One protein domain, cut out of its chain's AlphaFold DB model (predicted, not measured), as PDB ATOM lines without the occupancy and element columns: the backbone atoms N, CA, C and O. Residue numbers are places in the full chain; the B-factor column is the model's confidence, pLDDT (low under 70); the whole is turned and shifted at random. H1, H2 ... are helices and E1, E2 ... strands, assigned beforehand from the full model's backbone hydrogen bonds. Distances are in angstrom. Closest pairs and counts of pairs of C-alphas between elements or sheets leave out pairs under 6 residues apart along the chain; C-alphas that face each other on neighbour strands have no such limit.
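Overview. This is residues 24 to 48 and 61 to 136 of the 137 residues of an uncharacterized protein of Candidatus Anammoximicrobium sp (UniProt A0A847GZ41). The long helix H4 runs along an elongated body, with H3 folded back beside it as a helical hairpin at one end and H2 crossing its later part steeply. H1 sits in the middle, packed on H4 and on E1 of a small ribbon of two strands, E1 and E2, with H5 packed on E2. The printed part has 101 residues, with named elements in the order H1 E1 H2 H3 H4 H5 E2; the sheet is antiparallel, the class mostly helix. It is compact, with a radius of gyration of the C-alphas of 13.7 A, and spans 43 by 26 by 23 A.

Arrangement. H1, residues 24 to 35, touches the hub H4, residues 89 to 110, at a steep tilt of 55 degrees; their closest C-alphas, Leu 28 and Phe 103, are 6.4 A apart. The closest C-alphas of H1 and E1, residues 38 to 41, are Gly 29 and Val 41, 6.1 A. E1 is antiparallel to E2, residues 133 to 135, with N 39 and O 134 within hydrogen-bond range at 2.8 A. H2, residues 64 to 73, touches H4 at a steep tilt of 56 degrees, closest at C-alphas Leu 72 and Ala 106, 5.5 A. H3, residues 75 to 84, makes a hairpin with H4 at a shallow tilt of 9 degrees, closest at C-alphas Ile 78 and Ile 99, 6.8 A. H5, residues 121 to 127, comes closest to E2 at C-alphas Gln 126 and Pro 135, 6.1 A. Every O i to N i+4 pair is within hydrogen-bond range in H1, H2, H3 and H5, and 16 of 18 in H4.

Along the chain. H1, 16.3 A long, begins at C-alpha 24 (113.079, 97.042, 158.239). H4, 30.9 A, ends at C-alpha 110 (123.535, 110.731, 160.758). H2 and H3 are each 14.5 A.

Size, cuts and confidence. Residues 49 to 60 are not printed; C-alphas 48 and 61 are 5.8 A apart. Of the links printed whole, none is long. Residues 24, 74 to 77 and 86 are under pLDDT 70.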
ATOM      1  N   GLY A  24     112.319  95.872 157.786       68.88
ATOM      2  CA  GLY A  24     113.079  97.042 158.239       68.88
ATOM      3  C   GLY A  24     114.313  97.367 157.383       68.88
ATOM      4  O   GLY A  24     114.583  98.538 157.127       68.88
ATOM      5  N   GLN A  25     115.025  96.359 156.868       73.88
ATOM      6  CA  GLN A  25     116.189  96.567 155.993       73.88
ATOM      7  C   GLN A  25     115.774  97.149 154.635       73.88
ATOM      8  O   GLN A  25     116.464  98.007 154.081       73.88
ATOM      9  N   THR A  26     114.634  96.698 154.107       77.62
ATOM     10  CA  THR A  26     114.098  97.182 152.826       77.62
ATOM     11  C   THR A  26     113.657  98.641 152.931       77.62
ATOM     12  O   THR A  26     113.975  99.452 152.054       77.62
ATOM     13  N   GLU A  27     112.979  98.998 154.023       83.69
ATOM     14  CA  GLU A  27     112.529 100.371 154.254       83.69
ATOM     15  C   GLU A  27     113.712 101.317 154.493       83.69
ATOM     16  O   GLU A  27     113.810 102.349 153.826       83.69
ATOM     17  N   LEU A  28     114.678 100.934 155.337       84.94
ATOM     18  CA  LEU A  28     115.901 101.713 155.547       84.94
ATOM     19  C   LEU A  28     116.651 101.953 154.227       84.94
ATOM     20  O   LEU A  28     117.028 103.086 153.922       84.94
ATOM     21  N   GLY A  29     116.836 100.906 153.417       87.12
ATOM     22  CA  GLY A  29     117.492 101.021 152.116       87.12
ATOM     23  C   GLY A  29     116.754 101.964 151.161       87.12
ATOM     24  O   GLY A  29     117.390 102.710 150.414       87.12
ATOM     25  N   THR A  30     115.421 101.980 151.209       87.88
ATOM     26  CA  THR A  30     114.586 102.894 150.417       87.88
ATOM     27  C   THR A  30     114.768 104.343 150.862       87.88
ATOM     28  O   THR A  30     114.978 105.226 150.024       87.88
ATOM     29  N   VAL A  31     114.746 104.594 152.172       89.44
ATOM     30  CA  VAL A  31     114.924 105.940 152.728       89.44
ATOM     31  C   VAL A  31     116.339 106.461 152.454       89.44
ATOM     32  O   VAL A  31     116.473 107.586 151.976       89.44
ATOM     33  N   LEU A  32     117.378 105.637 152.635       90.06
ATOM     34  CA  LEU A  32     118.770 105.978 152.303       90.06
ATOM     35  C   LEU A  32     118.934 106.366 150.832       90.06
ATOM     36  O   LEU A  32     119.495 107.419 150.526       90.06
ATOM     37  N   LYS A  33     118.413 105.536 149.917       91.06
ATOM     38  CA  LYS A  33     118.484 105.809 148.475       91.06
ATOM     39  C   LYS A  33     117.820 107.125 148.110       91.06
ATOM     40  O   LYS A  33     118.382 107.882 147.325       91.06
ATOM     41  N   LYS A  34     116.647 107.405 148.684       90.75
ATOM     42  CA  LYS A  34     115.915 108.644 148.421       90.75
ATOM     43  C   LYS A  34     116.630 109.863 149.003       90.75
ATOM     44  O   LYS A  34     116.731 110.874 148.320       90.75
ATOM     45  N   HIS A  35     117.113 109.767 150.241       90.81
ATOM     46  CA  HIS A  35     117.708 110.893 150.956       90.81
ATOM     47  C   HIS A  35     119.032 111.345 150.330       90.81
ATOM     48  O   HIS A  35     119.212 112.532 150.071       90.81
ATOM     49  N   TYR A  36     119.915 110.399 150.004       90.25
ATOM     50  CA  TYR A  36     121.244 110.694 149.456       90.25
ATOM     51  C   TYR A  36     121.346 110.519 147.933       90.25
ATOM     52  O   TYR A  36     122.447 110.552 147.392       90.25
ATOM     53  N   GLN A  37     120.222 110.305 147.240       91.44
ATOM     54  CA  GLN A  37     120.180 110.046 145.791       91.44
ATOM     55  C   GLN A  37     121.157 108.933 145.370       91.44
ATOM     56  O   GLN A  37     122.024 109.102 144.509       91.44
ATOM     57  N   LEU A  38     121.040 107.776 146.023       91.62
ATOM     58  CA  LEU A  38     121.945 106.647 145.814       91.62
ATOM     59  C   LEU A  38     121.416 105.729 144.720       91.62
ATOM     60  O   LEU A  38     120.249 105.329 144.720       91.62
ATOM     61  N   ARG A  39     122.318 105.290 143.845       91.56
ATOM     62  CA  ARG A  39     122.041 104.255 142.849       91.56
ATOM     63  C   ARG A  39     121.847 102.898 143.513       91.56
ATOM     64  O   ARG A  39     121.051 102.080 143.052       91.56
ATOM     65  N   TYR A  40     122.611 102.625 144.567       89.38
ATOM     66  CA  TYR A  40     122.642 101.314 145.198       89.38
ATOM     67  C   TYR A  40     122.978 101.395 146.687       89.38
ATOM     68  O   TYR A  40     123.812 102.195 147.099       89.38
ATOM     69  N   VAL A  41     122.325 100.529 147.464       89.00
ATOM     70  CA  VAL A  41     122.575 100.278 148.888       89.00
ATOM     71  C   VAL A  41     122.402  98.773 149.094       89.00
ATOM     72  O   VAL A  41     121.394  98.219 148.645       89.00
ATOM     73  N   SER A  42     123.373  98.119 149.729       87.44
ATOM     74  CA  SER A  42     123.303  96.710 150.130       87.44
ATOM     75  C   SER A  42     123.302  96.548 151.646       87.44
ATOM     76  O   SER A  42     123.715  97.445 152.381       87.44
ATOM     77  N   CYS A  43     122.907  95.361 152.114       82.69
ATOM     78  CA  CYS A  43     123.041  94.968 153.518       82.69
ATOM     79  C   CYS A  43     124.489  95.066 154.023       82.69
ATOM     80  O   CYS A  43     124.692  95.335 155.201       82.69
ATOM     81  N   TYR A  44     125.485  94.941 153.139       84.25
ATOM     82  CA  TYR A  44     126.899  95.041 153.507       84.25
ATOM     83  C   TYR A  44     127.345  96.444 153.924       84.25
ATOM     84  O   TYR A  44     128.429  96.599 154.474       84.25
ATOM     85  N   SER A  45     126.511  97.460 153.695       85.94
ATOM     86  CA  SER A  45     126.748  98.771 154.299       85.94
ATOM     87  C   SER A  45     126.660  98.709 155.820       85.94
ATOM     88  O   SER A  45     127.509  99.280 156.500       85.94
ATOM     89  N   CYS A  46     125.700  97.951 156.360       85.00
ATOM     90  CA  CYS A  46     125.509  97.789 157.799       85.00
ATOM     91  C   CYS A  46     126.147  96.517 158.365       85.00
ATOM     92  O   CYS A  46     126.483  96.499 159.542       85.00
ATOM     93  N   HIS A  47     126.315  95.467 157.565       83.19
ATOM     94  CA  HIS A  47     126.803  94.165 158.019       83.19
ATOM     95  C   HIS A  47     128.160  93.841 157.399       83.19
ATOM     96  O   HIS A  47     128.373  94.047 156.205       83.19
ATOM     97  N   THR A  48     129.083  93.295 158.184       81.69
ATOM     98  CA  THR A  48     130.376  92.867 157.646       81.69
ATOM     99  C   THR A  48     130.184  91.727 156.651       81.69
ATOM    100  O   THR A  48     129.450  90.773 156.911       81.69
ATOM    101  N   LYS A  61     127.276  90.611 162.732       76.38
ATOM    102  CA  LYS A  61     128.392  91.556 162.898       76.38
ATOM    103  C   LYS A  61     128.143  92.832 162.099       76.38
ATOM    104  O   LYS A  61     128.066  92.817 160.868       76.38
ATOM    105  N   LEU A  62     128.024  93.941 162.822       83.19
ATOM    106  CA  LEU A  62     127.795  95.257 162.248       83.19
ATOM    107  C   LEU A  62     129.117  95.911 161.836       83.19
ATOM    108  O   LEU A  62     130.153  95.741 162.476       83.19
ATOM    109  N   THR A  63     129.079  96.673 160.747       87.00
ATOM    110  CA  THR A  63     130.121  97.657 160.441       87.00
ATOM    111  C   THR A  63     129.986  98.844 161.401       87.00
ATOM    112  O   THR A  63     128.933  99.037 162.008       87.00
ATOM    113  N   SER A  64     130.997  99.715 161.483       87.75
ATOM    114  CA  SER A  64     130.877 100.962 162.263       87.75
ATOM    115  C   SER A  64     129.695 101.825 161.805       87.75
ATOM    116  O   SER A  64     129.014 102.449 162.612       87.75
ATOM    117  N   PHE A  65     129.406 101.821 160.501       88.50
ATOM    118  CA  PHE A  65     128.205 102.441 159.951       88.50
ATOM    119  C   PHE A  65     126.924 101.757 160.448       88.50
ATOM    120  O   PHE A  65     125.998 102.433 160.895       88.50
ATOM    121  N   GLY A  66     126.878 100.423 160.411       87.25
ATOM    122  CA  GLY A  66     125.745  99.634 160.889       87.25
ATOM    123  C   GLY A  66     125.429  99.859 162.365       87.25
ATOM    124  O   GLY A  66     124.264 100.032 162.712       87.25
ATOM    125  N   GLU A  67     126.449  99.933 163.222       86.75
ATOM    126  CA  GLU A  67     126.287 100.227 164.652       86.75
ATOM    127  C   GLU A  67     125.637 101.596 164.880       86.75
ATOM    128  O   GLU A  67     124.679 101.720 165.645       86.75
ATOM    129  N   VAL A  68     126.111 102.627 164.175       88.38
ATOM    130  CA  VAL A  68     125.549 103.981 164.265       88.38
ATOM    131  C   VAL A  68     124.092 103.995 163.814       88.38
ATOM    132  O   VAL A  68     123.245 104.563 164.502       88.38
ATOM    133  N   ILE A  69     123.777 103.339 162.695       86.44
ATOM    134  CA  ILE A  69     122.400 103.243 162.207       86.44
ATOM    135  C   ILE A  69     121.502 102.554 163.235       86.44
ATOM    136  O   ILE A  69     120.465 103.115 163.582       86.44
ATOM    137  N   VAL A  70     121.893 101.385 163.756       81.56
ATOM    138  CA  VAL A  70     121.094 100.630 164.739       81.56
ATOM    139  C   VAL A  70     120.818 101.463 165.992       81.56
ATOM    140  O   VAL A  70     119.678 101.487 166.462       81.56
ATOM    141  N   ASN A  71     121.823 102.196 166.478       83.25
ATOM    142  CA  ASN A  71     121.689 103.090 167.628       83.25
ATOM    143  C   ASN A  71     120.743 104.268 167.360       83.25
ATOM    144  O   ASN A  71     120.011 104.687 168.254       83.25
ATOM    145  N   LEU A  72     120.730 104.801 166.136       82.69
ATOM    146  CA  LEU A  72     119.859 105.918 165.769       82.69
ATOM    147  C   LEU A  72     118.398 105.501 165.550       82.69
ATOM    148  O   LEU A  72     117.509 106.329 165.740       82.69
ATOM    149  N   VAL A  73     118.151 104.254 165.139       75.38
ATOM    150  CA  VAL A  73     116.833 103.796 164.656       75.38
ATOM    151  C   VAL A  73     116.143 102.791 165.577       75.38
ATOM    152  O   VAL A  73     115.133 102.219 165.184       75.38
ATOM    153  N   ALA A  74     116.670 102.536 166.781       67.94
ATOM    154  CA  ALA A  74     116.117 101.549 167.720       67.94
ATOM    155  C   ALA A  74     115.753 100.214 167.024       67.94
ATOM    156  O   ALA A  74     114.668  99.667 167.223       67.94
ATOM    157  N   GLY A  75     116.644  99.715 166.153       60.28
ATOM    158  CA  GLY A  75     116.311  98.786 165.057       60.28
ATOM    159  C   GLY A  75     115.571  97.485 165.422       60.28
ATOM    160  O   GLY A  75     114.890  96.911 164.566       60.28
ATOM    161  N   GLN A  76     115.635  97.036 166.679       58.75
ATOM    162  CA  GLN A  76     114.842  95.904 167.174       58.75
ATOM    163  C   GLN A  76     113.343  96.237 167.274       58.75
ATOM    164  O   GLN A  76     112.518  95.457 166.802       58.75
ATOM    165  N   GLN A  77     112.983  97.435 167.749       68.50
ATOM    166  CA  GLN A  77     111.582  97.860 167.861       68.50
ATOM    167  C   GLN A  77     110.917  98.018 166.488       68.50
ATOM    168  O   GLN A  77     109.742  97.699 166.323       68.50
ATOM    169  N   ILE A  78     111.664  98.465 165.471       71.75
ATOM    170  CA  ILE A  78     111.165  98.573 164.088       71.75
ATOM    171  C   ILE A  78     110.790  97.193 163.536       71.75
ATOM    172  O   ILE A  78     109.737  97.026 162.918       71.75
ATOM    173  N   THR A  79     111.644  96.195 163.770       71.50
ATOM    174  CA  THR A  79     111.409  94.826 163.298       71.50
ATOM    175  C   THR A  79     110.199  94.203 163.994       71.50
ATOM    176  O   THR A  79     109.354  93.603 163.332       71.50
ATOM    177  N   GLU A  80     110.067  94.394 165.308       74.44
ATOM    178  CA  GLU A  80     108.905  93.940 166.080       74.44
ATOM    179  C   GLU A  80     107.605  94.592 165.598       74.44
ATOM    180  O   GLU A  80     106.629  93.888 165.333       74.44
ATOM    181  N   ARG A  81     107.603  95.915 165.385       74.56
ATOM    182  CA  ARG A  81     106.439  96.664 164.884       74.56
ATOM    183  C   ARG A  81     105.994  96.196 163.502       74.56
ATOM    184  O   ARG A  81     104.801  96.020 163.281       74.56
ATOM    185  N   LEU A  82     106.932  95.937 162.589       73.81
ATOM    186  CA  LEU A  82     106.611  95.417 161.252       73.81
ATOM    187  C   LEU A  82     106.133  93.963 161.279       73.81
ATOM    188  O   LEU A  82     105.318  93.574 160.443       73.81
ATOM    189  N   ASN A  83     106.632  93.156 162.216       74.69
ATOM    190  CA  ASN A  83     106.170  91.784 162.396       74.69
ATOM    191  C   ASN A  83     104.772  91.727 163.027       74.69
ATOM    192  O   ASN A  83     103.996  90.849 162.657       74.69
ATOM    193  N   ALA A  84     104.432  92.661 163.921       78.19
ATOM    194  CA  ALA A  84     103.120  92.733 164.567       78.19
ATOM    195  C   ALA A  84     101.976  92.993 163.573       78.19
ATOM    196  O   ALA A  84     100.886  92.459 163.738       78.19
ATOM    197  N   VAL A  85     102.244  93.747 162.503       74.81
ATOM    198  CA  VAL A  85     101.273  94.052 161.432       74.81
ATOM    199  C   VAL A  85     101.409  93.138 160.210       74.81
ATOM    200  O   VAL A  85     100.873  93.408 159.132       74.81
ATOM    201  N   LYS A  86     102.152  92.032 160.338       69.94
ATOM    202  CA  LYS A  86     102.357  91.080 159.245       69.94
ATOM    203  C   LYS A  86     101.045  90.354 158.925       69.94
ATOM    204  O   LYS A  86     100.677  89.401 159.600       69.94
ATOM    205  N   GLY A  87     100.383  90.779 157.848       70.31
ATOM    206  CA  GLY A  87      99.113  90.213 157.371       70.31
ATOM    207  C   GLY A  87      97.909  91.151 157.501       70.31
ATOM    208  O   GLY A  87      96.818  90.771 157.089       70.31
ATOM    209  N   LEU A  88      98.107  92.362 158.033       74.69
ATOM    210  CA  LEU A  88      97.091  93.414 158.134       74.69
ATOM    211  C   LEU A  88      97.433  94.523 157.139       74.69
ATOM    212  O   LEU A  88      98.224  95.413 157.434       74.69
ATOM    213  N   GLU A  89      96.910  94.422 155.920       72.25
ATOM    214  CA  GLU A  89      97.459  95.173 154.784       72.25
ATOM    215  C   GLU A  89      97.230  96.695 154.867       72.25
ATOM    216  O   GLU A  89      98.087  97.447 154.408       72.25
ATOM    217  N   GLU A  90      96.154  97.153 155.515       71.38
ATOM    218  CA  GLU A  90      95.899  98.585 155.768       71.38
ATOM    219  C   GLU A  90      96.802  99.144 156.885       71.38
ATOM    220  O   GLU A  90      97.520 100.122 156.677       71.38
ATOM    221  N   GLU A  91      96.862  98.479 158.042       71.25
ATOM    222  CA  GLU A  91      97.689  98.901 159.191       71.25
ATOM    223  C   GLU A  91      99.196  98.849 158.887       71.25
ATOM    224  O   GLU A  91     100.002  99.623 159.408       71.25
ATOM    225  N   LYS A  92      99.597  97.943 157.994       75.50
ATOM    226  CA  LYS A  92     100.981  97.768 157.560       75.50
ATOM    227  C   LYS A  92     101.527  98.984 156.822       75.50
ATOM    228  O   LYS A  92     102.704  99.295 157.004       75.50
ATOM    229  N   GLU A  93     100.728  99.662 156.001       77.75
ATOM    230  CA  GLU A  93     101.194 100.865 155.301       77.75
ATOM    231  C   GLU A  93     101.361 102.046 156.265       77.75
ATOM    232  O   GLU A  93     102.383 102.732 156.207       77.75
ATOM    233  N   GLU A  94     100.458 102.219 157.235       81.12
ATOM    234  CA  GLU A  94     100.604 103.250 158.273       81.12
ATOM    235  C   GLU A  94     101.860 103.033 159.128       81.12
ATOM    236  O   GLU A  94     102.642 103.962 159.359       81.12
ATOM    237  N   VAL A  95     102.108 101.788 159.549       80.06
ATOM    238  CA  VAL A  95     103.309 101.431 160.317       80.06
ATOM    239  C   VAL A  95     104.578 101.625 159.491       80.06
ATOM    240  O   VAL A  95     105.559 102.170 160.004       80.06
ATOM    241  N   LYS A  96     104.578 101.247 158.207       80.69
ATOM    242  CA  LYS A  96     105.712 101.510 157.309       80.69
ATOM    243  C   LYS A  96     105.984 102.999 157.161       80.69
ATOM    244  O   LYS A  96     107.145 103.395 157.196       80.69
ATOM    245  N   ASP A  97     104.959 103.825 157.002       83.56
ATOM    246  CA  ASP A  97     105.139 105.264 156.829       83.56
ATOM    247  C   ASP A  97     105.641 105.944 158.105       83.56
ATOM    248  O   ASP A  97     106.520 106.810 158.028       83.56
ATOM    249  N   ALA A  98     105.179 105.508 159.280       82.44
ATOM    250  CA  ALA A  98     105.752 105.926 160.558       82.44
ATOM    251  C   ALA A  98     107.243 105.553 160.653       82.44
ATOM    252  O   ALA A  98     108.085 106.403 160.943       82.44
ATOM    253  N   ILE A  99     107.590 104.315 160.302       82.94
ATOM    254  CA  ILE A  99     108.972 103.820 160.315       82.94
ATOM    255  C   ILE A  99     109.858 104.565 159.311       82.94
ATOM    256  O   ILE A  99     110.984 104.938 159.634       82.94
ATOM    257  N   LYS A 100     109.366 104.851 158.100       84.75
ATOM    258  CA  LYS A 100     110.100 105.656 157.111       84.75
ATOM    259  C   LYS A 100     110.382 107.066 157.629       84.75
ATOM    260  O   LYS A 100     111.445 107.609 157.325       84.75
ATOM    261  N   ARG A 101     109.461 107.669 158.392       86.06
ATOM    262  CA  ARG A 101     109.681 108.978 159.033       86.06
ATOM    263  C   ARG A 101     110.759 108.897 160.107       86.06
ATOM    264  O   ARG A 101     111.672 109.715 160.079       86.06
ATOM    265  N   GLU A 102     110.709 107.885 160.971       84.88
ATOM    266  CA  GLU A 102     111.746 107.641 161.985       84.88
ATOM    267  C   GLU A 102     113.123 107.439 161.339       84.88
ATOM    268  O   GLU A 102     114.104 108.064 161.744       84.88
ATOM    269  N   PHE A 103     113.192 106.659 160.257       86.75
ATOM    270  CA  PHE A 103     114.415 106.515 159.471       86.75
ATOM    271  C   PHE A 103     114.873 107.844 158.868       86.75
ATOM    272  O   PHE A 103     116.054 108.167 158.945       86.75
ATOM    273  N   ALA A 104     113.972 108.647 158.300       87.31
ATOM    274  CA  ALA A 104     114.335 109.939 157.727       87.31
ATOM    275  C   ALA A 104     114.878 110.917 158.785       87.31
ATOM    276  O   ALA A 104     115.808 111.673 158.506       87.31
ATOM    277  N   GLU A 105     114.335 110.900 160.002       87.69
ATOM    278  CA  GLU A 105     114.863 111.678 161.125       87.69
ATOM    279  C   GLU A 105     116.223 111.165 161.598       87.69
ATOM    280  O   GLU A 105     117.119 111.964 161.877       87.69
ATOM    281  N   ALA A 106     116.410 109.845 161.642       87.38
ATOM    282  CA  ALA A 106     117.695 109.237 161.948       87.38
ATOM    283  C   ALA A 106     118.770 109.615 160.918       87.38
ATOM    284  O   ALA A 106     119.884 109.947 161.314       87.38
ATOM    285  N   LEU A 107     118.443 109.657 159.621       87.62
ATOM    286  CA  LEU A 107     119.392 110.090 158.586       87.62
ATOM    287  C   LEU A 107     119.798 111.562 158.737       87.62
ATOM    288  O   LEU A 107     120.972 111.887 158.611       87.62
ATOM    289  N   LYS A 108     118.874 112.449 159.125       88.31
ATOM    290  CA  LYS A 108     119.239 113.845 159.434       88.31
ATOM    291  C   LYS A 108     120.227 113.947 160.598       88.31
ATOM    292  O   LYS A 108     121.071 114.835 160.615       88.31
ATOM    293  N   LYS A 109     120.117 113.056 161.590       88.25
ATOM    294  CA  LYS A 109     121.085 112.980 162.697       88.25
ATOM    295  C   LYS A 109     122.415 112.399 162.218       88.25
ATOM    296  O   LYS A 109     123.462 112.899 162.616       88.25
ATOM    297  N   LEU A 110     122.369 111.389 161.349       88.81
ATOM    298  CA  LEU A 110     123.535 110.731 160.758       88.81
ATOM    299  C   LEU A 110     124.450 111.717 160.018       88.81
ATOM    300  O   LEU A 110     125.668 111.599 160.130       88.81
ATOM    301  N   ASP A 111     123.887 112.725 159.346       87.88
ATOM    302  CA  ASP A 111     124.653 113.782 158.667       87.88
ATOM    303  C   ASP A 111     125.588 114.563 159.599       87.88
ATOM    304  O   ASP A 111     126.604 115.093 159.149       87.88
ATOM    305  N   ALA A 112     125.274 114.616 160.896       88.00
ATOM    306  CA  ALA A 112     126.090 115.276 161.911       88.00
ATOM    307  C   ALA A 112     127.037 114.315 162.652       88.00
ATOM    308  O   ALA A 112     127.926 114.768 163.380       88.00
ATOM    309  N   VAL A 113     126.873 112.996 162.495       90.19
ATOM    310  CA  VAL A 113     127.722 112.004 163.164       90.19
ATOM    311  C   VAL A 113     129.045 111.883 162.416       90.19
ATOM    312  O   VAL A 113     129.078 111.604 161.216       90.19
ATOM    313  N   LYS A 114     130.150 112.064 163.141       89.81
ATOM    314  CA  LYS A 114     131.499 111.871 162.603       89.81
ATOM    315  C   LYS A 114     131.817 110.387 162.471       89.81
ATOM    316  O   LYS A 114     131.646 109.623 163.416       89.81
ATOM    317  N   GLY A 115     132.310 110.012 161.301       83.06
ATOM    318  CA  GLY A 115     132.914 108.717 161.043       83.06
ATOM    319  C   GLY A 115     134.382 108.659 161.493       83.06
ATOM    320  O   GLY A 115     134.927 109.630 162.029       83.06
ATOM    321  N   PRO A 116     135.060 107.527 161.238       76.69
ATOM    322  CA  PRO A 116     136.406 107.245 161.754       76.69
ATOM    323  C   PRO A 116     137.494 108.214 161.263       76.69
ATOM    324  O   PRO A 116     138.493 108.411 161.947       76.69
ATOM    325  N   ASN A 117     137.289 108.868 160.117       81.62
ATOM    326  CA  ASN A 117     138.271 109.761 159.491       81.62
ATOM    327  C   ASN A 117     137.972 111.254 159.735       81.62
ATOM    328  O   ASN A 117     138.452 112.112 159.001       81.62
ATOM    329  N   GLY A 118     137.116 111.577 160.711       83.50
ATOM    330  CA  GLY A 118     136.731 112.952 161.049       83.50
ATOM    331  C   GLY A 118     135.692 113.596 160.119       83.50
ATOM    332  O   GLY A 118     135.057 114.566 160.536       83.50
ATOM    333  N   LYS A 119     135.479 113.034 158.920       89.75
ATOM    334  CA  LYS A 119     134.345 113.330 158.024       89.75
ATOM    335  C   LYS A 119     133.024 112.858 158.626       89.75
ATOM    336  O   LYS A 119     133.018 111.891 159.391       89.75
ATOM    337  N   THR A 120     131.908 113.482 158.268       92.56
ATOM    338  CA  THR A 120     130.587 112.988 158.678       92.56
ATOM    339  C   THR A 120     130.155 111.785 157.848       92.56
ATOM    340  O   THR A 120     130.621 111.580 156.726       92.56
ATOM    341  N   TYR A 121     129.243 110.968 158.375       90.06
ATOM    342  CA  TYR A 121     128.697 109.857 157.598       90.06
ATOM    343  C   TYR A 121     127.945 110.329 156.348       90.06
ATOM    344  O   TYR A 121     128.032 109.655 155.327       90.06
ATOM    345  N   GLY A 122     127.301 111.501 156.374       89.38
ATOM    346  CA  GLY A 122     126.702 112.102 155.176       89.38
ATOM    347  C   GLY A 122     127.734 112.362 154.070       89.38
ATOM    348  O   GLY A 122     127.516 111.984 152.917       89.38
ATOM    349  N   GLU A 123     128.900 112.912 154.425       91.12
ATOM    350  CA  GLU A 123     130.012 113.129 153.487       91.12
ATOM    351  C   GLU A 123     130.567 111.803 152.945       91.12
ATOM    352  O   GLU A 123     130.784 111.665 151.741       91.12
ATOM    353  N   LEU A 124     130.755 110.807 153.817       91.50
ATOM    354  CA  LEU A 124     131.238 109.477 153.425       91.50
ATOM    355  C   LEU A 124     130.258 108.770 152.473       91.50
ATOM    356  O   LEU A 124     130.683 108.144 151.502       91.50
ATOM    357  N   ILE A 125     128.948 108.893 152.718       91.69
ATOM    358  CA  ILE A 125     127.892 108.342 151.860       91.69
ATOM    359  C   ILE A 125     127.937 108.987 150.476       91.69
ATOM    360  O   ILE A 125     127.956 108.276 149.471       91.69
ATOM    361  N   GLN A 126     127.970 110.319 150.412       90.31
ATOM    362  CA  GLN A 126     127.970 111.056 149.146       90.31
ATOM    363  C   GLN A 126     129.252 110.834 148.339       90.31
ATOM    364  O   GLN A 126     129.199 110.785 147.111       90.31
ATOM    365  N   ALA A 127     130.385 110.638 149.013       90.62
ATOM    366  CA  ALA A 127     131.644 110.273 148.373       90.62
ATOM    367  C   ALA A 127     131.684 108.802 147.906       90.62
ATOM    368  O   ALA A 127     132.564 108.429 147.131       90.62
ATOM    369  N   GLY A 128     130.737 107.962 148.346       89.88
ATOM    370  CA  GLY A 128     130.764 106.520 148.092       89.88
ATOM    371  C   GLY A 128     131.909 105.807 148.818       89.88
ATOM    372  O   GLY A 128     132.388 104.785 148.340       89.88
ATOM    373  N   GLU A 129     132.357 106.357 149.951       91.00
ATOM    374  CA  GLU A 129     133.439 105.819 150.791       91.00
ATOM    375  C   GLU A 129     132.936 104.749 151.782       91.00
ATOM    376  O   GLU A 129     133.731 104.164 152.515       91.00
ATOM    377  N   ILE A 130     131.624 104.481 151.813       89.81
ATOM    378  CA  ILE A 130     131.019 103.399 152.602       89.81
ATOM    379  C   ILE A 130     130.777 102.185 151.706       89.81
ATOM    380  O   ILE A 130     130.046 102.264 150.714       89.81
ATOM    381  N   ASP A 131     131.338 101.041 152.094       88.75
ATOM    382  CA  ASP A 131     131.126  99.777 151.396       88.75
ATOM    383  C   ASP A 131     129.635  99.451 151.250       88.75
ATOM    384  O   ASP A 131     128.815  99.689 152.129       88.75
ATOM    385  N   GLY A 132     129.249  98.918 150.092       87.00
ATOM    386  CA  GLY A 132     127.848  98.600 149.815       87.00
ATOM    387  C   GLY A 132     126.952  99.801 149.486       87.00
ATOM    388  O   GLY A 132     125.798  99.579 149.119       87.00
ATOM    389  N   ILE A 133     127.459 101.040 149.520       90.69
ATOM    390  CA  ILE A 133     126.748 102.249 149.079       90.69
ATOM    391  C   ILE A 133     127.346 102.771 147.769       90.69
ATOM    392  O   ILE A 133     128.559 102.833 147.597       90.69
ATOM    393  N   ARG A 134     126.491 103.140 146.805       91.69
ATOM    394  CA  ARG A 134     126.918 103.778 145.548       91.69
ATOM    395  C   ARG A 134     126.040 104.992 145.225       91.69
ATOM    396  O   ARG A 134     124.850 104.795 144.958       91.69
ATOM    397  N   PRO A 135     126.604 106.212 145.189       90.88
ATOM    398  CA  PRO A 135     125.920 107.415 144.707       90.88
ATOM    399  C   PRO A 135     125.523 107.322 143.225       90.88
ATOM    400  O   PRO A 135     126.087 106.519 142.475       90.88
ATOM    401  N   CYS A 136     124.559 108.140 142.789       84.62
ATOM    402  CA  CYS A 136     124.137 108.189 141.381       84.62
ATOM    403  C   CYS A 136     125.182 108.772 140.407       84.62
ATOM    404  O   CYS A 136     125.189 108.328 139.259       84.62
TER     405      CYS A 136